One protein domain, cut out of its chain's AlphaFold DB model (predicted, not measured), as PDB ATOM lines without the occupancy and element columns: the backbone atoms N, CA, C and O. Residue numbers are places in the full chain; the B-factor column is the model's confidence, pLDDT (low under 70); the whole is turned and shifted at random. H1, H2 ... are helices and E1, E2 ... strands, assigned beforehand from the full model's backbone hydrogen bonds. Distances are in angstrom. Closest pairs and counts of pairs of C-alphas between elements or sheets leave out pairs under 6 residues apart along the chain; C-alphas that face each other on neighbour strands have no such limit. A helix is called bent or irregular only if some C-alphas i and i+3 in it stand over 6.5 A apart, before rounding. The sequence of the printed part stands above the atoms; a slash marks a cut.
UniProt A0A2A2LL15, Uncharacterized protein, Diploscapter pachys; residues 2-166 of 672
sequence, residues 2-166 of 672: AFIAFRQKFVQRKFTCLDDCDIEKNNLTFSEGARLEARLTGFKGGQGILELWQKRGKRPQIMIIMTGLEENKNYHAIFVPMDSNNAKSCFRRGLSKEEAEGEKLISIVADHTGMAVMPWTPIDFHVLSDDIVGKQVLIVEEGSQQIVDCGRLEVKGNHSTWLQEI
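Overview. This is residues 2 to 166 of the 672 residues of an uncharacterized protein of Diploscapter pachys (UniProt A0A2A2LL15). One eight-stranded sheet curls into a flattened, incomplete barrel; its edge strands E5 and E6 come together near the link between them, but the seam is not closed. Helix H1 packs across the outside of the barrel, over E3 and E6 and only just E2, while H3 sits beside the start of E1 and the short H2 beside the end of E4. The printed part has 165 residues, with three named helices and eight named strands in the order H1 E1 E2 E3 E4 H2 E5 E6 E7 E8 H3. The sheet, in order E5 E4 E7 E8 E1 E2 E3 E6, is antiparallel throughout and the class is mixed, helices and strands. The whole is compact, with a radius of gyration of the C-alphas of 15.6 A and spans of 45, 35 and 26 A.

Arrangement. Across the twisted sheet stand E5 (residues 103 to 109), E4 (74 to 80), E7 (136 to 141), E8 (147 to 155), E1 (34 to 42), E2 (47 to 54), E3 (61 to 67) and E6 (115 to 122). It is a folded sheet, bent back on itself: E5, E4, E7 and E8 face E2, E3 and E6, with E1 as the hinge. E1, E2 and E3 form a meander, each strand the antiparallel neighbour of the one before; N 38 and O 50 are 2.8 A apart, N 51 and O 63 2.8 A, within hydrogen-bond range. Also within range are N 64 and O 118 of E3 and E6, 3.0 A, N 37 and O 154 of E1 and E8, 2.8 A, N 139 and O 149 of the hairpin E7 and E8, 2.8 A, N 78 and O 138 of E4 and E7, 2.8 A, and N 77 and O 106 of E4 and E5, 2.9 A. E6 bends by 51 degrees at residue 119. The closest C-alphas of E5 and E6, those of Val 109 and Ala 116, are 5.8 A apart. H1, residues 2 to 14, is on the sheet at a height of 9.8 A, slantwise to the strands, at 42 degrees to E3 on the local plane; its C-alpha 11 is 6.8 A from that of Pro 119 in E6, their closest pair. H3, residues 159 to 166, only grazes the sheet; its closest C-alphas with E1 are those of Trp 162 and Ala 34, 5.3 A. H2, residues 97 to 100, only grazes it with residues 98 to 100. The three helices are apart from each other. Every O i to N i+4 pair is within range in H1 and H3; H2 is too short for one.

Along the chain. H1 begins at C-alpha 2, (-93.535, -33.132, -20.185), and is 18.5 A long. E1 begins at C-alpha 34, (-70.982, -23.387, -17.844), and measures 26.4 A, E2 23.8 A, E8 23.5 A, E6 20.8 A and E3 20.7 A. H3 ends at C-alpha 166, (-64.926, -22.015, -12.567).

Size, cuts and confidence. The C-alphas farthest apart, of Lys 25 and Lys 97, are 48.5 A apart. The printed part has no cut. The long links are H1 to E1, E4 to H2 and E6 to E7. The mean pLDDT of the printed part is 72.6; 66 residues are under 70, among them 2 to 33, 82 to 92 and 158 to 166.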
ATOM      1  N   ALA A   2     -93.608 -32.567 -18.820       47.50
ATOM      2  CA  ALA A   2     -93.535 -33.132 -20.185       47.50
ATOM      3  C   ALA A   2     -93.827 -32.114 -21.313       47.50
ATOM      4  O   ALA A   2     -93.145 -32.105 -22.335       47.50
ATOM      5  N   PHE A   3     -94.788 -31.210 -21.098       54.31
ATOM      6  CA  PHE A   3     -95.138 -30.146 -22.049       54.31
ATOM      7  C   PHE A   3     -94.015 -29.105 -22.223       54.31
ATOM      8  O   PHE A   3     -93.683 -28.723 -23.343       54.31
ATOM      9  N   ILE A   4     -93.370 -28.715 -21.118       57.88
ATOM     10  CA  ILE A   4     -92.223 -27.793 -21.110       57.88
ATOM     11  C   ILE A   4     -91.010 -28.449 -21.774       57.88
ATOM     12  O   ILE A   4     -90.385 -27.830 -22.624       57.88
ATOM     13  N   ALA A   5     -90.726 -29.722 -21.486       56.34
ATOM     14  CA  ALA A   5     -89.627 -30.457 -22.114       56.34
ATOM     15  C   ALA A   5     -89.813 -30.618 -23.639       56.34
ATOM     16  O   ALA A   5     -88.855 -30.501 -24.405       56.34
ATOM     17  N   PHE A   6     -91.047 -30.852 -24.100       56.84
ATOM     18  CA  PHE A   6     -91.370 -30.905 -25.530       56.84
ATOM     19  C   PHE A   6     -91.159 -29.546 -26.212       56.84
ATOM     20  O   PHE A   6     -90.564 -29.469 -27.288       56.84
ATOM     21  N   ARG A   7     -91.598 -28.457 -25.569       59.66
ATOM     22  CA  ARG A   7     -91.434 -27.089 -26.081       59.66
ATOM     23  C   ARG A   7     -89.996 -26.592 -25.992       59.66
ATOM     24  O   ARG A   7     -89.569 -25.924 -26.920       59.66
ATOM     25  N   GLN A   8     -89.224 -26.979 -24.982       56.44
ATOM     26  CA  GLN A   8     -87.790 -26.700 -24.898       56.44
ATOM     27  C   GLN A   8     -87.055 -27.267 -26.116       56.44
ATOM     28  O   GLN A   8     -86.330 -26.540 -26.790       56.44
ATOM     29  N   LYS A   9     -87.338 -28.526 -26.485       56.56
ATOM     30  CA  LYS A   9     -86.829 -29.121 -27.732       56.56
ATOM     31  C   LYS A   9     -87.302 -28.375 -28.983       56.56
ATOM     32  O   LYS A   9     -86.585 -28.344 -29.975       56.56
ATOM     33  N   PHE A  10     -88.503 -27.797 -28.963       55.47
ATOM     34  CA  PHE A  10     -89.052 -27.030 -30.085       55.47
ATOM     35  C   PHE A  10     -88.422 -25.633 -30.215       55.47
ATOM     36  O   PHE A  10     -88.062 -25.245 -31.319       55.47
ATOM     37  N   VAL A  11     -88.230 -24.902 -29.112       55.53
ATOM     38  CA  VAL A  11     -87.561 -23.589 -29.068       55.53
ATOM     39  C   VAL A  11     -86.101 -23.729 -29.492       55.53
ATOM     40  O   VAL A  11     -85.666 -23.003 -30.380       55.53
ATOM     41  N   GLN A  12     -85.400 -24.743 -28.972       52.62
ATOM     42  CA  GLN A  12     -84.038 -25.087 -29.397       52.62
ATOM     43  C   GLN A  12     -83.937 -25.442 -30.892       52.62
ATOM     44  O   GLN A  12     -82.875 -25.299 -31.480       52.62
ATOM     45  N   ARG A  13     -85.025 -25.911 -31.520       48.25
ATOM     46  CA  ARG A  13     -85.067 -26.236 -32.957       48.25
ATOM     47  C   ARG A  13     -85.470 -25.064 -33.854       48.25
ATOM     48  O   ARG A  13     -85.144 -25.102 -35.034       48.25
ATOM     49  N   LYS A  14     -86.230 -24.086 -33.347       43.25
ATOM     50  CA  LYS A  14     -86.821 -23.004 -34.161       43.25
ATOM     51  C   LYS A  14     -86.062 -21.680 -34.100       43.25
ATOM     52  O   LYS A  14     -86.218 -20.884 -35.019       43.25
ATOM     53  N   PHE A  15     -85.281 -21.443 -33.049       47.34
ATOM     54  CA  PHE A  15     -84.523 -20.209 -32.863       47.34
ATOM     55  C   PHE A  15     -83.036 -20.556 -32.831       47.34
ATOM     56  O   PHE A  15     -82.525 -21.083 -31.847       47.34
ATOM     57  N   THR A  16     -82.378 -20.341 -33.966       44.28
ATOM     58  CA  THR A  16     -80.931 -20.464 -34.162       44.28
ATOM     59  C   THR A  16     -80.183 -19.616 -33.133       44.28
ATOM     60  O   THR A  16     -80.466 -18.424 -33.011       44.28
ATOM     61  N   CYS A  17     -79.234 -20.213 -32.404       46.31
ATOM     62  CA  CYS A  17     -78.259 -19.462 -31.613       46.31
ATOM     63  C   CYS A  17     -77.512 -18.476 -32.522       46.31
ATOM     64  O   CYS A  17     -77.115 -18.837 -33.629       46.31
ATOM     65  N   LEU A  18     -77.321 -17.246 -32.047       45.59
ATOM     66  CA  LEU A  18     -76.359 -16.316 -32.629       45.59
ATOM     67  C   LEU A  18     -74.961 -16.749 -32.155       45.59
ATOM     68  O   LEU A  18     -74.685 -16.720 -30.957       45.59
ATOM     69  N   ASP A  19     -74.157 -17.180 -33.129       40.81
ATOM     70  CA  ASP A  19     -72.753 -17.616 -33.087       40.81
ATOM     71  C   ASP A  19     -72.424 -18.916 -32.308       40.81
ATOM     72  O   ASP A  19     -72.660 -19.045 -31.110       40.81
ATOM     73  N   ASP A  20     -71.798 -19.866 -33.018       42.84
ATOM     74  CA  ASP A  20     -71.136 -21.093 -32.525       42.84
ATOM     75  C   ASP A  20     -72.021 -22.214 -31.923       42.84
ATOM     76  O   ASP A  20     -71.800 -22.681 -30.805       42.84
ATOM     77  N   CYS A  21     -72.985 -22.738 -32.690       40.25
ATOM     78  CA  CYS A  21     -73.558 -24.073 -32.440       40.25
ATOM     79  C   CYS A  21     -73.188 -25.032 -33.578       40.25
ATOM     80  O   CYS A  21     -73.601 -24.818 -34.716       40.25
ATOM     81  N   ASP A  22     -72.451 -26.098 -33.262       36.78
ATOM     82  CA  ASP A  22     -72.086 -27.136 -34.228       36.78
ATOM     83  C   ASP A  22     -73.319 -27.976 -34.606       36.78
ATOM     84  O   ASP A  22     -73.943 -28.631 -33.765       36.78
ATOM     85  N   ILE A  23     -73.697 -27.943 -35.887       39.00
ATOM     86  CA  ILE A  23     -74.848 -28.674 -36.435       39.00
ATOM     87  C   ILE A  23     -74.359 -30.008 -37.011       39.00
ATOM     88  O   ILE A  23     -74.542 -30.300 -38.187       39.00
ATOM     89  N   GLU A  24     -73.755 -30.861 -36.186       32.94
ATOM     90  CA  GLU A  24     -73.570 -32.266 -36.549       32.94
ATOM     91  C   GLU A  24     -74.089 -33.197 -35.447       32.94
ATOM     92  O   GLU A  24     -73.628 -33.206 -34.312       32.94
ATOM     93  N   LYS A  25     -75.068 -34.028 -35.838       32.19
ATOM     94  CA  LYS A  25     -75.697 -35.128 -35.079       32.19
ATOM     95  C   LYS A  25     -76.623 -34.738 -33.921       32.19
ATOM     96  O   LYS A  25     -76.321 -35.003 -32.768       32.19
ATOM     97  N   ASN A  26     -77.842 -34.295 -34.258       34.97
ATOM     98  CA  ASN A  26     -79.119 -34.559 -33.550       34.97
ATOM     99  C   ASN A  26     -79.219 -34.369 -32.013       34.97
ATOM    100  O   ASN A  26     -80.265 -34.679 -31.439       34.97
ATOM    101  N   ASN A  27     -78.216 -33.787 -31.366       33.41
ATOM    102  CA  ASN A  27     -78.196 -33.386 -29.970       33.41
ATOM    103  C   ASN A  27     -77.851 -31.896 -29.934       33.41
ATOM    104  O   ASN A  27     -76.711 -31.513 -30.158       33.41
ATOM    105  N   LEU A  28     -78.843 -31.048 -29.647       39.38
ATOM    106  CA  LEU A  28     -78.610 -29.658 -29.250       39.38
ATOM    107  C   LEU A  28     -77.995 -29.661 -27.845       39.38
ATOM    108  O   LEU A  28     -78.670 -29.476 -26.832       39.38
ATOM    109  N   THR A  29     -76.705 -29.956 -27.787       41.44
ATOM    110  CA  THR A  29     -75.874 -29.844 -26.597       41.44
ATOM    111  C   THR A  29     -74.834 -28.780 -26.882       41.44
ATOM    112  O   THR A  29     -73.976 -28.999 -27.728       41.44
ATOM    113  N   PHE A  30     -74.894 -27.650 -26.167       51.28
ATOM    114  CA  PHE A  30     -73.703 -26.833 -25.944       51.28
ATOM    115  C   PHE A  30     -72.654 -27.780 -25.355       51.28
ATOM    116  O   PHE A  30     -72.808 -28.231 -24.219       51.28
ATOM    117  N   SER A  31     -71.681 -28.190 -26.162       45.97
ATOM    118  CA  SER A  31     -70.620 -29.107 -25.746       45.97
ATOM    119  C   SER A  31     -69.613 -28.418 -24.821       45.97
ATOM    120  O   SER A  31     -68.892 -29.103 -24.102       45.97
ATOM    121  N   GLU A  32     -69.605 -27.080 -24.790       59.88
ATOM    122  CA  GLU A  32     -68.645 -26.253 -24.055       59.88
ATOM    123  C   GLU A  32     -69.338 -25.074 -23.334       59.88
ATOM    124  O   GLU A  32     -70.302 -24.492 -23.845       59.88
ATOM    125  N   GLY A  33     -68.846 -24.710 -22.143       65.44
ATOM    126  CA  GLY A  33     -69.367 -23.618 -21.308       65.44
ATOM    127  C   GLY A  33     -70.195 -24.059 -20.091       65.44
ATOM    128  O   GLY A  33     -70.726 -25.168 -20.017       65.44
ATOM    129  N   ALA A  34     -70.304 -23.160 -19.114       76.50
ATOM    130  CA  ALA A  34     -70.982 -23.387 -17.844       76.50
ATOM    131  C   ALA A  34     -72.489 -23.105 -17.959       76.50
ATOM    132  O   ALA A  34     -72.900 -22.158 -18.633       76.50
ATOM    133  N   ARG A  35     -73.318 -23.923 -17.298       85.81
ATOM    134  CA  ARG A  35     -74.785 -23.815 -17.341       85.81
ATOM    135  C   ARG A  35     -75.407 -23.849 -15.957       85.81
ATOM    136  O   ARG A  35     -75.140 -24.771 -15.185       85.81
ATOM    137  N   LEU A  36     -76.318 -22.913 -15.716       88.44
ATOM    138  CA  LEU A  36     -77.227 -22.930 -14.574       88.44
ATOM    139  C   LEU A  36     -78.665 -23.111 -15.052       88.44
ATOM    140  O   LEU A  36     -79.050 -22.582 -16.091       88.44
ATOM    141  N   GLU A  37     -79.460 -23.843 -14.284       91.69
ATOM    142  CA  GLU A  37     -80.901 -23.995 -14.459       91.69
ATOM    143  C   GLU A  37     -81.606 -23.581 -13.173       91.69
ATOM    144  O   GLU A  37     -81.260 -24.051 -12.095       91.69
ATOM    145  N   ALA A  38     -82.636 -22.750 -13.288       91.06
ATOM    146  CA  ALA A  38     -83.626 -22.561 -12.246       91.06
ATOM    147  C   ALA A  38     -84.966 -23.138 -12.697       91.06
ATOM    148  O   ALA A  38     -85.543 -22.726 -13.706       91.06
ATOM    149  N   ARG A  39     -85.488 -24.081 -11.910       90.19
ATOM    150  CA  ARG A  39     -86.867 -24.554 -12.051       90.19
ATOM    151  C   ARG A  39     -87.788 -23.609 -11.305       90.19
ATOM    152  O   ARG A  39     -87.750 -23.533 -10.080       90.19
ATOM    153  N   LEU A  40     -88.597 -22.891 -12.068       88.56
ATOM    154  CA  LEU A  40     -89.526 -21.896 -11.565       88.56
ATOM    155  C   LEU A  40     -90.854 -22.569 -11.212       88.56
ATOM    156  O   LEU A  40     -91.384 -23.371 -11.990       88.56
ATOM    157  N   THR A  41     -91.381 -22.253 -10.033       84.38
ATOM    158  CA  THR A  41     -92.674 -22.764  -9.562       84.38
ATOM    159  C   THR A  41     -93.559 -21.624  -9.069       84.38
ATOM    160  O   THR A  41     -93.088 -20.753  -8.338       84.38
ATOM    161  N   GLY A  42     -94.833 -21.648  -9.483       74.31
ATOM    162  CA  GLY A  42     -95.805 -20.565  -9.300       74.31
ATOM    163  C   GLY A  42     -97.141 -20.962  -8.660       74.31
ATOM    164  O   GLY A  42     -97.521 -22.135  -8.616       74.31
ATOM    165  N   PHE A  43     -97.912 -19.957  -8.218       62.38
ATOM    166  CA  PHE A  43     -99.127 -20.085  -7.378       62.38
ATOM    167  C   PHE A  43    -100.389 -20.675  -8.065       62.38
ATOM    168  O   PHE A  43    -101.445 -20.788  -7.448       62.38
ATOM    169  N   LYS A  44    -100.323 -21.111  -9.329       60.03
ATOM    170  CA  LYS A  44    -101.454 -21.769 -10.029       60.03
ATOM    171  C   LYS A  44    -101.039 -22.999 -10.839       60.03
ATOM    172  O   LYS A  44    -101.620 -23.300 -11.876       60.03
ATOM    173  N   GLY A  45     -99.997 -23.699 -10.392       62.66
ATOM    174  CA  GLY A  45     -99.391 -24.771 -11.189       62.66
ATOM    175  C   GLY A  45     -98.573 -24.244 -12.371       62.66
ATOM    176  O   GLY A  45     -98.174 -25.035 -13.224       62.66
ATOM    177  N   GLY A  46     -98.308 -22.928 -12.389       69.81
ATOM    178  CA  GLY A  46     -97.336 -22.304 -13.271       69.81
ATOM    179  C   GLY A  46     -95.975 -22.955 -13.066       69.81
ATOM    180  O   GLY A  46     -95.528 -23.184 -11.937       69.81
ATOM    181  N   GLN A  47     -95.383 -23.364 -14.178       82.31
ATOM    182  CA  GLN A  47     -94.078 -23.996 -14.213       82.31
ATOM    183  C   GLN A  47     -93.249 -23.287 -15.259       82.31
ATOM    184  O   GLN A  47     -93.719 -23.029 -16.376       82.31
ATOM    185  N   GLY A  48     -91.998 -23.042 -14.902       87.62
ATOM    186  CA  GLY A  48     -91.029 -22.478 -15.809       87.62
ATOM    187  C   GLY A  48     -89.652 -23.086 -15.646       87.62
ATOM    188  O   GLY A  48     -89.338 -23.748 -14.657       87.62
ATOM    189  N   ILE A  49     -88.834 -22.862 -16.657       90.25
ATOM    190  CA  ILE A  49     -87.413 -23.154 -16.652       90.25
ATOM    191  C   ILE A  49     -86.716 -21.885 -17.116       90.25
ATOM    192  O   ILE A  49     -87.064 -21.325 -18.156       90.25
ATOM    193  N   LEU A  50     -85.734 -21.456 -16.337       93.12
ATOM    194  CA  LEU A  50     -84.777 -20.432 -16.709       93.12
ATOM    195  C   LEU A  50     -83.408 -21.092 -16.795       93.12
ATOM    196  O   LEU A  50     -83.008 -21.797 -15.874       93.12
ATOM    197  N   GLU A  51     -82.695 -20.874 -17.889       92.31
ATOM    198  CA  GLU A  51     -81.325 -21.341 -18.051       92.31
ATOM    199  C   GLU A  51     -80.394 -20.175 -18.334       92.31
ATOM    200  O   GLU A  51     -80.708 -19.306 -19.144       92.31
ATOM    201  N   LEU A  52     -79.235 -20.199 -17.687       89.81
ATOM    202  CA  LEU A  52     -78.113 -19.318 -17.965       89.81
ATOM    203  C   LEU A  52     -76.992 -20.147 -18.577       89.81
ATOM    204  O   LEU A  52     -76.712 -21.256 -18.115       89.81
ATOM    205  N   TRP A  53     -76.340 -19.606 -19.596       87.69
ATOM    206  CA  TRP A  53     -75.160 -20.207 -20.205       87.69
ATOM    207  C   TRP A  53     -74.082 -19.152 -20.403       87.69
ATOM    208  O   TRP A  53     -74.360 -18.036 -20.847       87.69
ATOM    209  N   GLN A  54     -72.840 -19.515 -20.095       79.19
ATOM    210  CA  GLN A  54     -71.684 -18.707 -20.445       79.19
ATOM    211  C   GLN A  54     -70.474 -19.589 -20.737       79.19
ATOM    212  O   GLN A  54     -70.116 -20.470 -19.957       79.19
ATOM    213  N   LYS A  55     -69.802 -19.290 -21.846       73.31
ATOM    214  CA  LYS A  55     -68.458 -19.776 -22.159       73.31
ATOM    215  C   LYS A  55     -67.459 -18.634 -21.982       73.31
ATOM    216  O   LYS A  55     -67.776 -17.475 -22.259       73.31
ATOM    217  N   ARG A  56     -66.245 -18.944 -21.522       60.69
ATOM    218  CA  ARG A  56     -65.168 -17.957 -21.350       60.69
ATOM    219  C   ARG A  56     -64.949 -17.136 -22.632       60.69
ATOM    220  O   ARG A  56     -64.848 -17.696 -23.720       60.69
ATOM    221  N   GLY A  57     -64.871 -15.808 -22.494       58.97
ATOM    222  CA  GLY A  57     -64.675 -14.873 -23.615       58.97
ATOM    223  C   GLY A  57     -65.931 -14.573 -24.445       58.97
ATOM    224  O   GLY A  57     -65.853 -13.809 -25.403       58.97
ATOM    225  N   LYS A  58     -67.090 -15.142 -24.092       66.62
ATOM    226  CA  LYS A  58     -68.377 -14.878 -24.747       66.62
ATOM    227  C   LYS A  58     -69.352 -14.210 -23.775       66.62
ATOM    228  O   LYS A  58     -69.248 -14.358 -22.552       66.62
ATOM    229  N   ARG A  59     -70.309 -13.463 -24.337       69.44
ATOM    230  CA  ARG A  59     -71.374 -12.829 -23.554       69.44
ATOM    231  C   ARG A  59     -72.291 -13.897 -22.943       69.44
ATOM    232  O   ARG A  59     -72.600 -14.876 -23.622       69.44
ATOM    233  N   PRO A  60     -72.715 -13.716 -21.688       81.38
ATOM    234  CA  PRO A  60     -73.653 -14.617 -21.045       81.38
ATOM    235  C   PRO A  60     -75.017 -14.538 -21.734       81.38
ATOM    236  O   PRO A  60     -75.432 -13.480 -22.213       81.38
ATOM    237  N   GLN A  61     -75.701 -15.674 -21.803       86.12
ATOM    238  CA  GLN A  61     -77.007 -15.799 -22.440       86.12
ATOM    239  C   GLN A  61     -78.026 -16.389 -21.469       86.12
ATOM    240  O   GLN A  61     -77.690 -17.221 -20.624       86.12
ATOM    241  N   ILE A  62     -79.284 -15.985 -21.633       91.44
ATOM    242  CA  ILE A  62     -80.428 -16.489 -20.871       91.44
ATOM    243  C   ILE A  62     -81.486 -17.086 -21.790       91.44
ATOM    244  O   ILE A  62     -81.753 -16.552 -22.863       91.44
ATOM    245  N   MET A  63     -82.127 -18.161 -21.348       92.62
ATOM    246  CA  MET A  63     -83.346 -18.707 -21.938       92.62
ATOM    247  C   MET A  63     -84.406 -18.806 -20.847       92.62
ATOM    248  O   MET A  63     -84.111 -19.267 -19.746       92.62
ATOM    249  N   ILE A  64     -85.643 -18.416 -21.147       92.31
ATOM    250  CA  ILE A  64     -86.761 -18.517 -20.203       92.31
ATOM    251  C   ILE A  64     -87.956 -19.143 -20.910       92.31
ATOM    252  O   ILE A  64     -88.373 -18.689 -21.970       92.31
ATOM    253  N   ILE A  65     -88.538 -20.182 -20.321       90.50
ATOM    254  CA  ILE A  65     -89.791 -20.784 -20.782       90.50
ATOM    255  C   ILE A  65     -90.706 -20.898 -19.576       90.50
ATOM    256  O   ILE A  65     -90.365 -21.583 -18.619       90.50
ATOM    257  N   MET A  66     -91.870 -20.261 -19.625       89.31
ATOM    258  CA  MET A  66     -92.830 -20.232 -18.526       89.31
ATOM    259  C   MET A  66     -94.254 -20.455 -19.018       89.31
ATOM    260  O   MET A  66     -94.592 -20.153 -20.162       89.31
ATOM    261  N   THR A  67     -95.089 -20.981 -18.129       88.06
ATOM    262  CA  THR A  67     -96.506 -21.268 -18.373       88.06
ATOM    263  C   THR A  67     -97.330 -20.906 -17.144       88.06
ATOM    264  O   THR A  67     -96.809 -20.944 -16.030       88.06
ATOM    265  N   GLY A  68     -98.616 -20.606 -17.331       84.38
ATOM    266  CA  GLY A  68     -99.516 -20.265 -16.224       84.38
ATOM    267  C   GLY A  68     -99.364 -18.827 -15.722       84.38
ATOM    268  O   GLY A  68     -99.757 -18.540 -14.591       84.38
ATOM    269  N   LEU A  69     -98.800 -17.949 -16.555       86.56
ATOM    270  CA  LEU A  69     -98.773 -16.505 -16.345       86.56
ATOM    271  C   LEU A  69    -100.121 -15.892 -16.736       86.56
ATOM    272  O   LEU A  69    -100.902 -16.486 -17.479       86.56
ATOM    273  N   GLU A  70    -100.399 -14.692 -16.243       87.25
ATOM    274  CA  GLU A  70    -101.551 -13.920 -16.703       87.25
ATOM    275  C   GLU A  70    -101.300 -13.386 -18.121       87.25
ATOM    276  O   GLU A  70    -100.193 -12.938 -18.433       87.25
ATOM    277  N   GLU A  71    -102.321 -13.484 -18.974       88.12
ATOM    278  CA  GLU A  71    -102.246 -13.222 -20.415       88.12
ATOM    279  C   GLU A  71    -101.901 -11.760 -20.729       88.12
ATOM    280  O   GLU A  71    -102.431 -10.839 -20.108       88.12
ATOM    281  N   ASN A  72    -101.060 -11.545 -21.748       85.06
ATOM    282  CA  ASN A  72    -100.682 -10.220 -22.265       85.06
ATOM    283  C   ASN A  72    -100.079  -9.264 -21.212       85.06
ATOM    284  O   ASN A  72    -100.207  -8.045 -21.335       85.06
ATOM    285  N   LYS A  73     -99.424  -9.808 -20.178       89.38
ATOM    286  CA  LYS A  73     -98.722  -9.038 -19.142       89.38
ATOM    287  C   LYS A  73     -97.203  -9.144 -19.248       89.38
ATOM    288  O   LYS A  73     -96.663 -10.125 -19.763       89.38
ATOM    289  N   ASN A  74     -96.531  -8.136 -18.699       91.94
ATOM    290  CA  ASN A  74     -95.079  -8.041 -18.639       91.94
ATOM    291  C   ASN A  74     -94.549  -8.467 -17.270       91.94
ATOM    292  O   ASN A  74     -95.134  -8.167 -16.226       91.94
ATOM    293  N   TYR A  75     -93.393  -9.120 -17.285       92.25
ATOM    294  CA  TYR A  75     -92.708  -9.594 -16.093       92.25
ATOM    295  C   TYR A  75     -91.210  -9.294 -16.172       92.25
ATOM    296  O   TYR A  75     -90.638  -9.104 -17.249       92.25
ATOM    297  N   HIS A  76     -90.548  -9.267 -15.022       92.75
ATOM    298  CA  HIS A  76     -89.103  -9.123 -14.892       92.75
ATOM    299  C   HIS A  76     -88.519 -10.347 -14.196       92.75
ATOM    300  O   HIS A  76     -89.018 -10.759 -13.150       92.75
ATOM    301  N   ALA A  77     -87.453 -10.903 -14.770       92.44
ATOM    302  CA  ALA A  77     -86.613 -11.878 -14.093       92.44
ATOM    303  C   ALA A  77     -85.551 -11.131 -13.280       92.44
ATOM    304  O   ALA A  77     -84.789 -10.343 -13.841       92.44
ATOM    305  N   ILE A  78     -85.519 -11.364 -11.971       90.38
ATOM    306  CA  ILE A  78     -84.650 -10.668 -11.018       90.38
ATOM    307  C   ILE A  78     -83.803 -11.697 -10.274       90.38
ATOM    308  O   ILE A  78     -84.341 -12.629  -9.675       90.38
ATOM    309  N   PHE A  79     -82.485 -11.532 -10.310       89.62
ATOM    310  CA  PHE A  79     -81.532 -12.306  -9.524       89.62
ATOM    311  C   PHE A  79     -81.377 -11.709  -8.122       89.62
ATOM    312  O   PHE A  79     -81.200 -10.501  -7.964       89.62
ATOM    313  N   VAL A  80     -81.420 -12.564  -7.098       85.81
ATOM    314  CA  VAL A  80     -81.290 -12.160  -5.693       85.81
ATOM    315  C   VAL A  80     -80.107 -12.904  -5.052       85.81
ATOM    316  O   VAL A  80     -80.181 -14.125  -4.893       85.81
ATOM    317  N   PRO A  81     -79.035 -12.203  -4.632       72.50
ATOM    318  CA  PRO A  81     -77.780 -12.819  -4.173       72.50
ATOM    319  C   PRO A  81     -77.825 -13.422  -2.752       72.50
ATOM    320  O   PRO A  81     -76.816 -13.931  -2.257       72.50
ATOM    321  N   MET A  82     -78.968 -13.390  -2.062       68.19
ATOM    322  CA  MET A  82     -79.080 -13.844  -0.670       68.19
ATOM    323  C   MET A  82     -79.447 -15.328  -0.535       68.19
ATOM    324  O   MET A  82     -80.284 -15.856  -1.268       68.19
ATOM    325  N   ASP A  83     -78.877 -15.987   0.480       62.09
ATOM    326  CA  ASP A  83     -79.286 -17.330   0.901       62.09
ATOM    327  C   ASP A  83     -80.565 -17.240   1.733       62.09
ATOM    328  O   ASP A  83     -80.537 -17.156   2.963       62.09
ATOM    329  N   SER A  84     -81.728 -17.247   1.082       54.34
ATOM    330  CA  SER A  84     -82.988 -17.333   1.817       54.34
ATOM    331  C   SER A  84     -83.169 -18.765   2.349       54.34
ATOM    332  O   SER A  84     -83.781 -19.641   1.739       54.34
ATOM    333  N   ASN A  85     -82.627 -19.034   3.541       46.44
ATOM    334  CA  ASN A  85     -82.814 -20.308   4.256       46.44
ATOM    335  C   ASN A  85     -84.273 -20.568   4.682       46.44
ATOM    336  O   ASN A  85     -84.589 -21.636   5.200       46.44
ATOM    337  N   ASN A  86     -85.189 -19.639   4.406       46.19
ATOM    338  CA  ASN A  86     -86.622 -19.843   4.547       46.19
ATOM    339  C   ASN A  86     -87.258 -20.100   3.182       46.19
ATOM    340  O   ASN A  86     -87.792 -19.192   2.550       46.19
ATOM    341  N   ALA A  87     -87.290 -21.367   2.769       44.66
ATOM    342  CA  ALA A  87     -88.185 -21.855   1.723       44.66
ATOM    343  C   ALA A  87     -89.656 -21.848   2.205       44.66
ATOM    344  O   ALA A  87     -90.340 -22.869   2.197       44.66
ATOM    345  N   LYS A  88     -90.163 -20.695   2.655       51.16
ATOM    346  CA  LYS A  88     -91.605 -20.442   2.602       51.16
ATOM    347  C   LYS A  88     -91.915 -20.082   1.160       51.16
ATOM    348  O   LYS A  88     -91.170 -19.326   0.544       51.16
ATOM    349  N   SER A  89     -92.973 -20.663   0.609       57.91
ATOM    350  CA  SER A  89     -93.313 -20.465  -0.794       57.91
ATOM    351  C   SER A  89     -93.348 -18.976  -1.150       57.91
ATOM    352  O   SER A  89     -94.038 -18.213  -0.476       57.91
ATOM    353  N   CYS A  90     -92.643 -18.572  -2.207       67.44
ATOM    354  CA  CYS A  90     -92.539 -17.183  -2.681       67.44
ATOM    355  C   CYS A  90     -93.863 -16.587  -3.205       67.44
ATOM    356  O   CYS A  90     -93.885 -15.485  -3.744       67.44
ATOM    357  N   PHE A  91     -94.975 -17.309  -3.052       64.62
ATOM    358  CA  PHE A  91     -96.282 -16.964  -3.587       64.62
ATOM    359  C   PHE A  91     -96.897 -15.751  -2.880       64.62
ATOM    360  O   PHE A  91     -97.005 -15.730  -1.653       64.62
ATOM    361  N   ARG A  92     -97.388 -14.783  -3.672       57.34
ATOM    362  CA  ARG A  92     -98.189 -13.626  -3.214       57.34
ATOM    363  C   ARG A  92     -97.555 -12.828  -2.070       57.34
ATOM    364  O   ARG A  92     -98.252 -12.302  -1.203       57.34
ATOM    365  N   ARG A  93     -96.233 -12.697  -2.090       73.25
ATOM    366  CA  ARG A  93     -95.540 -11.692  -1.291       73.25
ATOM    367  C   ARG A  93     -95.083 -10.574  -2.221       73.25
ATOM    368  O   ARG A  93     -94.640 -10.840  -3.337       73.25
ATOM    369  N   GLY A  94     -95.218  -9.334  -1.767       68.81
ATOM    370  CA  GLY A  94     -94.503  -8.229  -2.395       68.81
ATOM    371  C   GLY A  94     -92.997  -8.416  -2.217       68.81
ATOM    372  O   GLY A  94     -92.555  -9.069  -1.262       68.81
ATOM    373  N   LEU A  95     -92.220  -7.840  -3.126       72.88
ATOM    374  CA  LEU A  95     -90.775  -7.725  -2.950       72.88
ATOM    375  C   LEU A  95     -90.457  -7.126  -1.569       72.88
ATOM    376  O   LEU A  95     -91.058  -6.130  -1.156       72.88
ATOM    377  N   SER A  96     -89.535  -7.744  -0.828       73.94
ATOM    378  CA  SER A  96     -88.931  -7.067   0.323       73.94
ATOM    379  C   SER A  96     -88.065  -5.905  -0.178       73.94
ATOM    380  O   SER A  96     -87.705  -5.851  -1.355       73.94
ATOM    381  N   LYS A  97     -87.692  -4.974   0.712       71.00
ATOM    382  CA  LYS A  97     -86.755  -3.893   0.351       71.00
ATOM    383  C   LYS A  97     -85.441  -4.440  -0.218       71.00
ATOM    384  O   LYS A  97     -84.931  -3.895  -1.181       71.00
ATOM    385  N   GLU A  98     -84.956  -5.543   0.341       68.94
ATOM    386  CA  GLU A  98     -83.713  -6.204  -0.068       68.94
ATOM    387  C   GLU A  98     -83.857  -6.934  -1.416       68.94
ATOM    388  O   GLU A  98     -82.933  -6.935  -2.219       68.94
ATOM    389  N   GLU A  99     -85.018  -7.528  -1.712       75.94
ATOM    390  CA  GLU A  99     -85.267  -8.171  -3.015       75.94
ATOM    391  C   GLU A  99     -85.509  -7.155  -4.134       75.94
ATOM    392  O   GLU A  99     -85.238  -7.449  -5.297       75.94
ATOM    393  N   ALA A 100     -86.005  -5.962  -3.794       73.12
ATOM    394  CA  ALA A 100     -86.152  -4.856  -4.737       73.12
ATOM    395  C   ALA A 100     -84.797  -4.281  -5.193       73.12
ATOM    396  O   ALA A 100     -84.737  -3.664  -6.253       73.12
ATOM    397  N   GLU A 101     -83.724  -4.508  -4.426       76.00
ATOM    398  CA  GLU A 101     -82.336  -4.194  -4.803       76.00
ATOM    399  C   GLU A 101     -81.687  -5.297  -5.663       76.00
ATOM    400  O   GLU A 101     -80.528  -5.174  -6.058       76.00
ATOM    401  N   GLY A 102     -82.421  -6.378  -5.959       78.25
ATOM    402  CA  GLY A 102     -81.962  -7.464  -6.821       78.25
ATOM    403  C   GLY A 102     -81.679  -7.019  -8.259       78.25
ATOM    404  O   GLY A 102     -82.243  -6.051  -8.774       78.25
ATOM    405  N   GLU A 103     -80.810  -7.762  -8.936       86.06
ATOM    406  CA  GLU A 103     -80.348  -7.429 -10.279       86.06
ATOM    407  C   GLU A 103     -81.349  -7.914 -11.335       86.06
ATOM    408  O   GLU A 103     -81.673  -9.101 -11.424       86.06
ATOM    409  N   LYS A 104     -81.870  -6.995 -12.152       90.56
ATOM    410  CA  LYS A 104     -82.803  -7.334 -13.232       90.56
ATOM    411  C   LYS A 104     -82.048  -7.989 -14.391       90.56
ATOM    412  O   LYS A 104     -81.315  -7.317 -15.103       90.56
ATOM    413  N   LEU A 105     -82.312  -9.273 -14.631       89.62
ATOM    414  CA  LEU A 105     -81.695 -10.046 -15.711       89.62
ATOM    415  C   LEU A 105     -82.289  -9.692 -17.079       89.62
ATOM    416  O   LEU A 105     -81.561  -9.425 -18.030       89.62
ATOM    417  N   ILE A 106     -83.623  -9.731 -17.198       92.94
ATOM    418  CA  ILE A 106     -84.346  -9.465 -18.452       92.94
ATOM    419  C   ILE A 106     -85.845  -9.228 -18.188       92.94
ATOM    420  O   ILE A 106     -86.370  -9.611 -17.140       92.94
ATOM    421  N   SER A 107     -86.552  -8.614 -19.145       93.38
ATOM    422  CA  SER A 107     -88.024  -8.531 -19.142       93.38
ATOM    423  C   SER A 107     -88.621  -9.556 -20.106       93.38
ATOM    424  O   SER A 107     -88.080  -9.770 -21.188       93.38
ATOM    425  N   ILE A 108     -89.744 -10.170 -19.735       92.00
ATOM    426  CA  ILE A 108     -90.465 -11.153 -20.553       92.00
ATOM    427  C   ILE A 108     -91.942 -10.774 -20.659       92.00
ATOM    428  O   ILE A 108     -92.501 -10.180 -19.739       92.00
ATOM    429  N   VAL A 109     -92.577 -11.147 -21.768       91.25
ATOM    430  CA  VAL A 109     -93.999 -10.879 -22.029       91.25
ATOM    431  C   VAL A 109     -94.734 -12.208 -22.148       91.25
ATOM    432  O   VAL A 109     -94.274 -13.104 -22.861       91.25
ATOM    433  N   ALA A 110     -95.855 -12.345 -21.443       90.38
ATOM    434  CA  ALA A 110     -96.746 -13.489 -21.591       90.38
ATOM    435  C   ALA A 110     -97.698 -13.280 -22.773       90.38
ATOM    436  O   ALA A 110     -98.279 -12.209 -22.937       90.38
ATOM    437  N   ASP A 111     -97.882 -14.314 -23.585       87.25
ATOM    438  CA  ASP A 111     -98.830 -14.318 -24.691       87.25
ATOM    439  C   ASP A 111    -100.285 -14.502 -24.216       87.25
ATOM    440  O   ASP A 111    -100.581 -14.656 -23.028       87.25
ATOM    441  N   HIS A 112    -101.210 -14.514 -25.176       86.62
ATOM    442  CA  HIS A 112    -102.643 -14.743 -24.962       86.62
ATOM    443  C   HIS A 112    -102.993 -16.137 -24.408       86.62
ATOM    444  O   HIS A 112    -104.159 -16.416 -24.170       86.62
ATOM    445  N   THR A 113    -102.021 -17.039 -24.246       84.06
ATOM    446  CA  THR A 113    -102.210 -18.355 -23.615       84.06
ATOM    447  C   THR A 113    -101.599 -18.426 -22.215       84.06
ATOM    448  O   THR A 113    -101.594 -19.491 -21.594       84.06
ATOM    449  N   GLY A 114    -101.056 -17.310 -21.712       84.06
ATOM    450  CA  GLY A 114    -100.357 -17.261 -20.431       84.06
ATOM    451  C   GLY A 114     -98.989 -17.948 -20.472       84.06
ATOM    452  O   GLY A 114     -98.502 -18.427 -19.440       84.06
ATOM    453  N   MET A 115     -98.374 -18.050 -21.655       86.75
ATOM    454  CA  MET A 115     -97.013 -18.557 -21.823       86.75
ATOM    455  C   MET A 115     -96.039 -17.429 -22.142       86.75
ATOM    456  O   MET A 115     -96.340 -16.544 -22.932       86.75
ATOM    457  N   ALA A 116     -94.832 -17.499 -21.584       88.94
ATOM    458  CA  ALA A 116     -93.725 -16.624 -21.963       88.94
ATOM    459  C   ALA A 116     -92.556 -17.480 -22.449       88.94
ATOM    460  O   ALA A 116     -92.135 -18.420 -21.770       88.94
ATOM    461  N   VAL A 117     -92.041 -17.169 -23.638       88.00
ATOM    462  CA  VAL A 117     -90.900 -17.866 -24.238       88.00
ATOM    463  C   VAL A 117     -89.871 -16.835 -24.670       88.00
ATOM    464  O   VAL A 117     -90.101 -16.072 -25.603       88.00
ATOM    465  N   MET A 118     -88.723 -16.855 -24.003       88.31
ATOM    466  CA  MET A 118     -87.533 -16.095 -24.344       88.31
ATOM    467  C   MET A 118     -86.458 -17.074 -24.843       88.31
ATOM    468  O   MET A 118     -86.000 -17.914 -24.059       88.31
ATOM    469  N   PRO A 119     -86.069 -17.024 -26.131       85.50
ATOM    470  CA  PRO A 119     -84.947 -17.811 -26.637       85.50
ATOM    471  C   PRO A 119     -83.624 -17.309 -26.039       85.50
ATOM    472  O   PRO A 119     -83.606 -16.295 -25.343       85.50
ATOM    473  N   TRP A 120     -82.517 -18.009 -26.321       84.31
ATOM    474  CA  TRP A 120     -81.183 -17.586 -25.888       84.31
ATOM    475  C   TRP A 120     -80.906 -16.138 -26.292       84.31
ATOM    476  O   TRP A 120     -80.764 -15.825 -27.472       84.31
ATOM    477  N   THR A 121     -80.859 -15.269 -25.290       82.88
ATOM    478  CA  THR A 121     -80.717 -13.825 -25.457       82.88
ATOM    479  C   THR A 121     -79.521 -13.361 -24.632       82.88
ATOM    480  O   THR A 121     -79.415 -13.762 -23.470       82.88
ATOM    481  N   PRO A 122     -78.601 -12.556 -25.191       79.75
ATOM    482  CA  PRO A 122     -77.500 -11.985 -24.425       79.75
ATOM    483  C   PRO A 122     -78.015 -11.123 -23.271       79.75
ATOM    484  O   PRO A 122     -78.952 -10.347 -23.453       79.75
ATOM    485  N   ILE A 123     -77.377 -11.233 -22.110       81.62
ATOM    486  CA  ILE A 123     -77.661 -10.398 -20.938       81.62
ATOM    487  C   ILE A 123     -76.378  -9.786 -20.390       81.62
ATOM    488  O   ILE A 123     -75.280 -10.272 -20.664       81.62
ATOM    489  N   ASP A 124     -76.528  -8.728 -19.606       78.62
ATOM    490  CA  ASP A 124     -75.441  -8.103 -18.858       78.62
ATOM    491  C   ASP A 124     -75.423  -8.660 -17.427       78.62
ATOM    492  O   ASP A 124     -75.894  -8.028 -16.494       78.62
ATOM    493  N   PHE A 125     -75.013  -9.925 -17.284       78.81
ATOM    494  CA  PHE A 125     -74.982 -10.639 -16.000       78.81
ATOM    495  C   PHE A 125     -73.928 -11.746 -16.026       78.81
ATOM    496  O   PHE A 125     -74.006 -12.661 -16.845       78.81
ATOM    497  N   HIS A 126     -72.942 -11.714 -15.133       70.94
ATOM    498  CA  HIS A 126     -71.864 -12.705 -15.145       70.94
ATOM    499  C   HIS A 126     -72.325 -14.054 -14.575       70.94
ATOM    500  O   HIS A 126     -72.795 -14.095 -13.452       70.94
ATOM    501  N   VAL A 127     -72.158 -15.165 -15.304       73.06
ATOM    502  CA  VAL A 127     -72.650 -16.505 -14.901       73.06
ATOM    503  C   VAL A 127     -71.546 -17.372 -14.279       73.06
ATOM    504  O   VAL A 127     -71.837 -18.275 -13.498       73.06
ATOM    505  N   LEU A 128     -70.271 -17.111 -14.594       68.44
ATOM    506  CA  LEU A 128     -69.114 -17.906 -14.145       68.44
ATOM    507  C   LEU A 128     -68.668 -17.571 -12.705       68.44
ATOM    508  O   LEU A 128     -67.522 -17.183 -12.466       68.44
ATOM    509  N   SER A 129     -69.569 -17.723 -11.732       65.44
ATOM    510  CA  SER A 129     -69.272 -17.529 -10.307       65.44
ATOM    511  C   SER A 129     -69.962 -18.573  -9.427       65.44
ATOM    512  O   SER A 129     -71.148 -18.852  -9.606       65.44
ATOM    513  N   ASP A 130     -69.237 -19.101  -8.435       63.59
ATOM    514  CA  ASP A 130     -69.812 -19.986  -7.411       63.59
ATOM    515  C   ASP A 130     -70.828 -19.250  -6.525       63.59
ATOM    516  O   ASP A 130     -71.770 -19.866  -6.030       63.59
ATOM    517  N   ASP A 131     -70.713 -17.922  -6.406       67.81
ATOM    518  CA  ASP A 131     -71.603 -17.085  -5.587       67.81
ATOM    519  C   ASP A 131     -73.051 -17.034  -6.111       67.81
ATOM    520  O   ASP A 131     -73.942 -16.529  -5.430       67.81
ATOM    521  N   ILE A 132     -73.296 -17.542  -7.323       76.44
ATOM    522  CA  ILE A 132     -74.602 -17.541  -8.001       76.44
ATOM    523  C   ILE A 132     -75.330 -18.876  -7.796       76.44
ATOM    524  O   ILE A 132     -76.563 -18.937  -7.845       76.44
ATOM    525  N   VAL A 133     -74.590 -19.956  -7.536       80.50
ATOM    526  CA  VAL A 133     -75.167 -21.290  -7.341       80.50
ATOM    527  C   VAL A 133     -75.960 -21.317  -6.035       80.50
ATOM    528  O   VAL A 133     -75.505 -20.859  -4.993       80.50
ATOM    529  N   GLY A 134     -77.177 -21.852  -6.082       77.00
ATOM    530  CA  GLY A 134     -78.087 -21.933  -4.939       77.00
ATOM    531  C   GLY A 134     -78.864 -20.644  -4.647       77.00
ATOM    532  O   GLY A 134     -79.818 -20.692  -3.862       77.00
ATOM    533  N   LYS A 135     -78.520 -19.527  -5.305       85.19
ATOM    534  CA  LYS A 135     -79.225 -18.244  -5.191       85.19
ATOM    535  C   LYS A 135     -80.554 -18.256  -5.939       85.19
ATOM    536  O   LYS A 135     -80.817 -19.133  -6.769       85.19
ATOM    537  N   GLN A 136     -81.420 -17.299  -5.615       87.00
ATOM    538  CA  GLN A 136     -82.788 -17.257  -6.127       87.00
ATOM    539  C   GLN A 136     -82.936 -16.366  -7.355       87.00
ATOM    540  O   GLN A 136     -82.320 -15.309  -7.466       87.00
ATOM    541  N   VAL A 137     -83.835 -16.785  -8.242       90.12
ATOM    542  CA  VAL A 137     -84.400 -15.943  -9.292       90.12
ATOM    543  C   VAL A 137     -85.891 -15.786  -9.035       90.12
ATOM    544  O   VAL A 137     -86.593 -16.771  -8.781       90.12
ATOM    545  N   LEU A 138     -86.358 -14.544  -9.089       90.25
ATOM    546  CA  LEU A 138     -87.747 -14.149  -8.910       90.25
ATOM    547  C   LEU A 138     -88.318 -13.668 -10.242       90.25
ATOM    548  O   LEU A 138     -87.651 -12.957 -10.990       90.25
ATOM    549  N   ILE A 139     -89.569 -14.021 -10.509       90.81
ATOM    550  CA  ILE A 139     -90.349 -13.474 -11.614       90.81
ATOM    551  C   ILE A 139     -91.385 -12.533 -11.025       90.81
ATOM    552  O   ILE A 139     -92.251 -12.955 -10.256       90.81
ATOM    553  N   VAL A 140     -91.272 -11.258 -11.377       90.12
ATOM    554  CA  VAL A 140     -92.069 -10.178 -10.798       90.12
ATOM    555  C   VAL A 140     -92.917  -9.534 -11.880       90.12
ATOM    556  O   VAL A 140     -92.404  -9.207 -12.945       90.12
ATOM    557  N   GLU A 141     -94.205  -9.351 -11.617       89.19
ATOM    558  CA  GLU A 141     -95.103  -8.632 -12.522       89.19
ATOM    559  C   GLU A 141     -94.767  -7.130 -12.550       89.19
ATOM    560  O   GLU A 141     -94.585  -6.480 -11.512       89.19
ATOM    561  N   GLU A 142     -94.681  -6.575 -13.760       87.19
ATOM    562  CA  GLU A 142     -94.400  -5.159 -13.974       87.19
ATOM    563  C   GLU A 142     -95.537  -4.287 -13.409       87.19
ATOM    564  O   GLU A 142     -96.717  -4.526 -13.652       87.19
ATOM    565  N   GLY A 143     -95.185  -3.266 -12.622       82.19
ATOM    566  CA  GLY A 143     -96.140  -2.317 -12.035       82.19
ATOM    567  C   GLY A 143     -96.786  -2.747 -10.710       82.19
ATOM    568  O   GLY A 143     -97.226  -1.874  -9.966       82.19
ATOM    569  N   SER A 144     -96.798  -4.041 -10.360       79.00
ATOM    570  CA  SER A 144     -97.373  -4.528  -9.090       79.00
ATOM    571  C   SER A 144     -96.330  -4.926  -8.037       79.00
ATOM    572  O   SER A 144     -96.674  -5.066  -6.863       79.00
ATOM    573  N   GLN A 145     -95.060  -5.110  -8.436       75.12
ATOM    574  CA  GLN A 145     -93.978  -5.636  -7.580       75.12
ATOM    575  C   GLN A 145     -94.324  -6.974  -6.893       75.12
ATOM    576  O   GLN A 145     -93.749  -7.337  -5.860       75.12
ATOM    577  N   GLN A 146     -95.268  -7.726  -7.463       84.75
ATOM    578  CA  GLN A 146     -95.706  -9.007  -6.934       84.75
ATOM    579  C   GLN A 146     -94.862 -10.144  -7.513       84.75
ATOM    580  O   GLN A 146     -94.731 -10.276  -8.729       84.75
ATOM    581  N   ILE A 147     -94.336 -11.005  -6.637       86.12
ATOM    582  CA  ILE A 147     -93.626 -12.222  -7.043       86.12
ATOM    583  C   ILE A 147     -94.651 -13.272  -7.497       86.12
ATOM    584  O   ILE A 147     -95.595 -13.602  -6.763       86.12
ATOM    585  N   VAL A 148     -94.467 -13.790  -8.710       87.38
ATOM    586  CA  VAL A 148     -95.369 -14.750  -9.365       87.38
ATOM    587  C   VAL A 148     -94.784 -16.157  -9.303       87.38
ATOM    588  O   VAL A 148     -95.424 -17.059  -8.756       87.38
ATOM    589  N   ASP A 149     -93.535 -16.292  -9.752       87.69
ATOM    590  CA  ASP A 149     -92.775 -17.539  -9.746       87.69
ATOM    591  C   ASP A 149     -91.377 -17.299  -9.167       87.69
ATOM    592  O   ASP A 149     -90.819 -16.205  -9.270       87.69
ATOM    593  N   CYS A 150     -90.778 -18.337  -8.592       88.06
ATOM    594  CA  CYS A 150     -89.377 -18.311  -8.192       88.06
ATOM    595  C   CYS A 150     -88.718 -19.683  -8.342       88.06
ATOM    596  O   CYS A 150     -89.395 -20.716  -8.385       88.06
ATOM    597  N   GLY A 151     -87.388 -19.689  -8.384       87.94
ATOM    598  CA  GLY A 151     -86.569 -20.898  -8.404       87.94
ATOM    599  C   GLY A 151     -85.152 -20.621  -7.918       87.94
ATOM    600  O   GLY A 151     -84.760 -19.465  -7.765       87.94
ATOM    601  N   ARG A 152     -84.388 -21.683  -7.653       87.94
ATOM    602  CA  ARG A 152     -82.960 -21.591  -7.320       87.94
ATOM    603  C   ARG A 152     -82.115 -22.007  -8.507       87.94
ATOM    604  O   ARG A 152     -82.501 -22.930  -9.216       87.94
ATOM    605  N   LEU A 153     -80.988 -21.332  -8.699       87.94
ATOM    606  CA  LEU A 153     -80.028 -21.669  -9.741       87.94
ATOM    607  C   LEU A 153     -79.203 -22.883  -9.319       87.94
ATOM    608  O   LEU A 153     -78.499 -22.858  -8.314       87.94
ATOM    609  N   GLU A 154     -79.282 -23.944 -10.106       86.50
ATOM    610  CA  GLU A 154     -78.550 -25.188  -9.912       86.50
ATOM    611  C   GLU A 154     -77.687 -25.479 -11.137       86.50
ATOM    612  O   GLU A 154     -78.035 -25.140 -12.268       86.50
ATOM    613  N   VAL A 155     -76.549 -26.134 -10.926       83.88
ATOM    614  CA  VAL A 155     -75.643 -26.513 -12.013       83.88
ATOM    615  C   VAL A 155     -76.311 -27.547 -12.916       83.88
ATOM    616  O   VAL A 155     -76.695 -28.628 -12.468       83.88
ATOM    617  N   LYS A 156     -76.406 -27.244 -14.215       79.31
ATOM    618  CA  LYS A 156     -76.977 -28.154 -15.213       79.31
ATOM    619  C   LYS A 156     -75.879 -28.860 -16.006       79.31
ATOM    620  O   LYS A 156     -75.278 -28.273 -16.900       79.31
ATOM    621  N   GLY A 157     -75.685 -30.154 -15.752       71.12
ATOM    622  CA  GLY A 157     -74.745 -31.003 -16.495       71.12
ATOM    623  C   GLY A 157     -73.678 -31.629 -15.601       71.12
ATOM    624  O   GLY A 157     -73.935 -31.911 -14.432       71.12
ATOM    625  N   ASN A 158     -72.490 -31.891 -16.154       64.44
ATOM    626  CA  ASN A 158     -71.393 -32.471 -15.386       64.44
ATOM    627  C   ASN A 158     -70.769 -31.413 -14.462       64.44
ATOM    628  O   ASN A 158     -70.191 -30.427 -14.924       64.44
ATOM    629  N   HIS A 159     -70.852 -31.652 -13.153       61.19
ATOM    630  CA  HIS A 159     -70.288 -30.781 -12.124       61.19
ATOM    631  C   HIS A 159     -68.769 -30.596 -12.282       61.19
ATOM    632  O   HIS A 159     -68.240 -29.569 -11.871       61.19
ATOM    633  N   SER A 160     -68.058 -31.537 -12.920       54.47
ATOM    634  CA  SER A 160     -66.637 -31.367 -13.237       54.47
ATOM    635  C   SER A 160     -66.398 -30.352 -14.356       54.47
ATOM    636  O   SER A 160     -65.389 -29.670 -14.307       54.47
ATOM    637  N   THR A 161     -67.304 -30.202 -15.329       57.66
ATOM    638  CA  THR A 161     -67.219 -29.173 -16.386       57.66
ATOM    639  C   THR A 161     -67.527 -27.788 -15.818       57.66
ATOM    640  O   THR A 161     -66.820 -26.836 -16.117       57.66
ATOM    641  N   TRP A 162     -68.518 -27.689 -14.923       61.09
ATOM    642  CA  TRP A 162     -68.793 -26.472 -14.144       61.09
ATOM    643  C   TRP A 162     -67.585 -26.066 -13.300       61.09
ATOM    644  O   TRP A 162     -67.084 -24.951 -13.412       61.09
ATOM    645  N   LEU A 163     -67.049 -27.016 -12.528       51.72
ATOM    646  CA  LEU A 163     -65.824 -26.810 -11.774       51.72
ATOM    647  C   LEU A 163     -64.634 -26.555 -12.691       51.72
ATOM    648  O   LEU A 163     -63.754 -25.847 -12.265       51.72
ATOM    649  N   GLN A 164     -64.549 -27.061 -13.918       52.09
ATOM    650  CA  GLN A 164     -63.437 -26.757 -14.826       52.09
ATOM    651  C   GLN A 164     -63.536 -25.330 -15.383       52.09
ATOM    652  O   GLN A 164     -62.525 -24.639 -15.435       52.09
ATOM    653  N   GLU A 165     -64.736 -24.857 -15.722       54.91
ATOM    654  CA  GLU A 165     -64.980 -23.472 -16.156       54.91
ATOM    655  C   GLU A 165     -64.791 -22.464 -15.004       54.91
ATOM    656  O   GLU A 165     -64.286 -21.362 -15.223       54.91
ATOM    657  N   ILE A 166     -65.105 -22.857 -13.762       50.50
ATOM    658  CA  ILE A 166     -64.926 -22.015 -12.567       50.50
ATOM    659  C   ILE A 166     -63.536 -22.155 -11.940       50.50
ATOM    660  O   ILE A 166     -62.916 -21.146 -11.632       50.50
TER     661      ILE A 166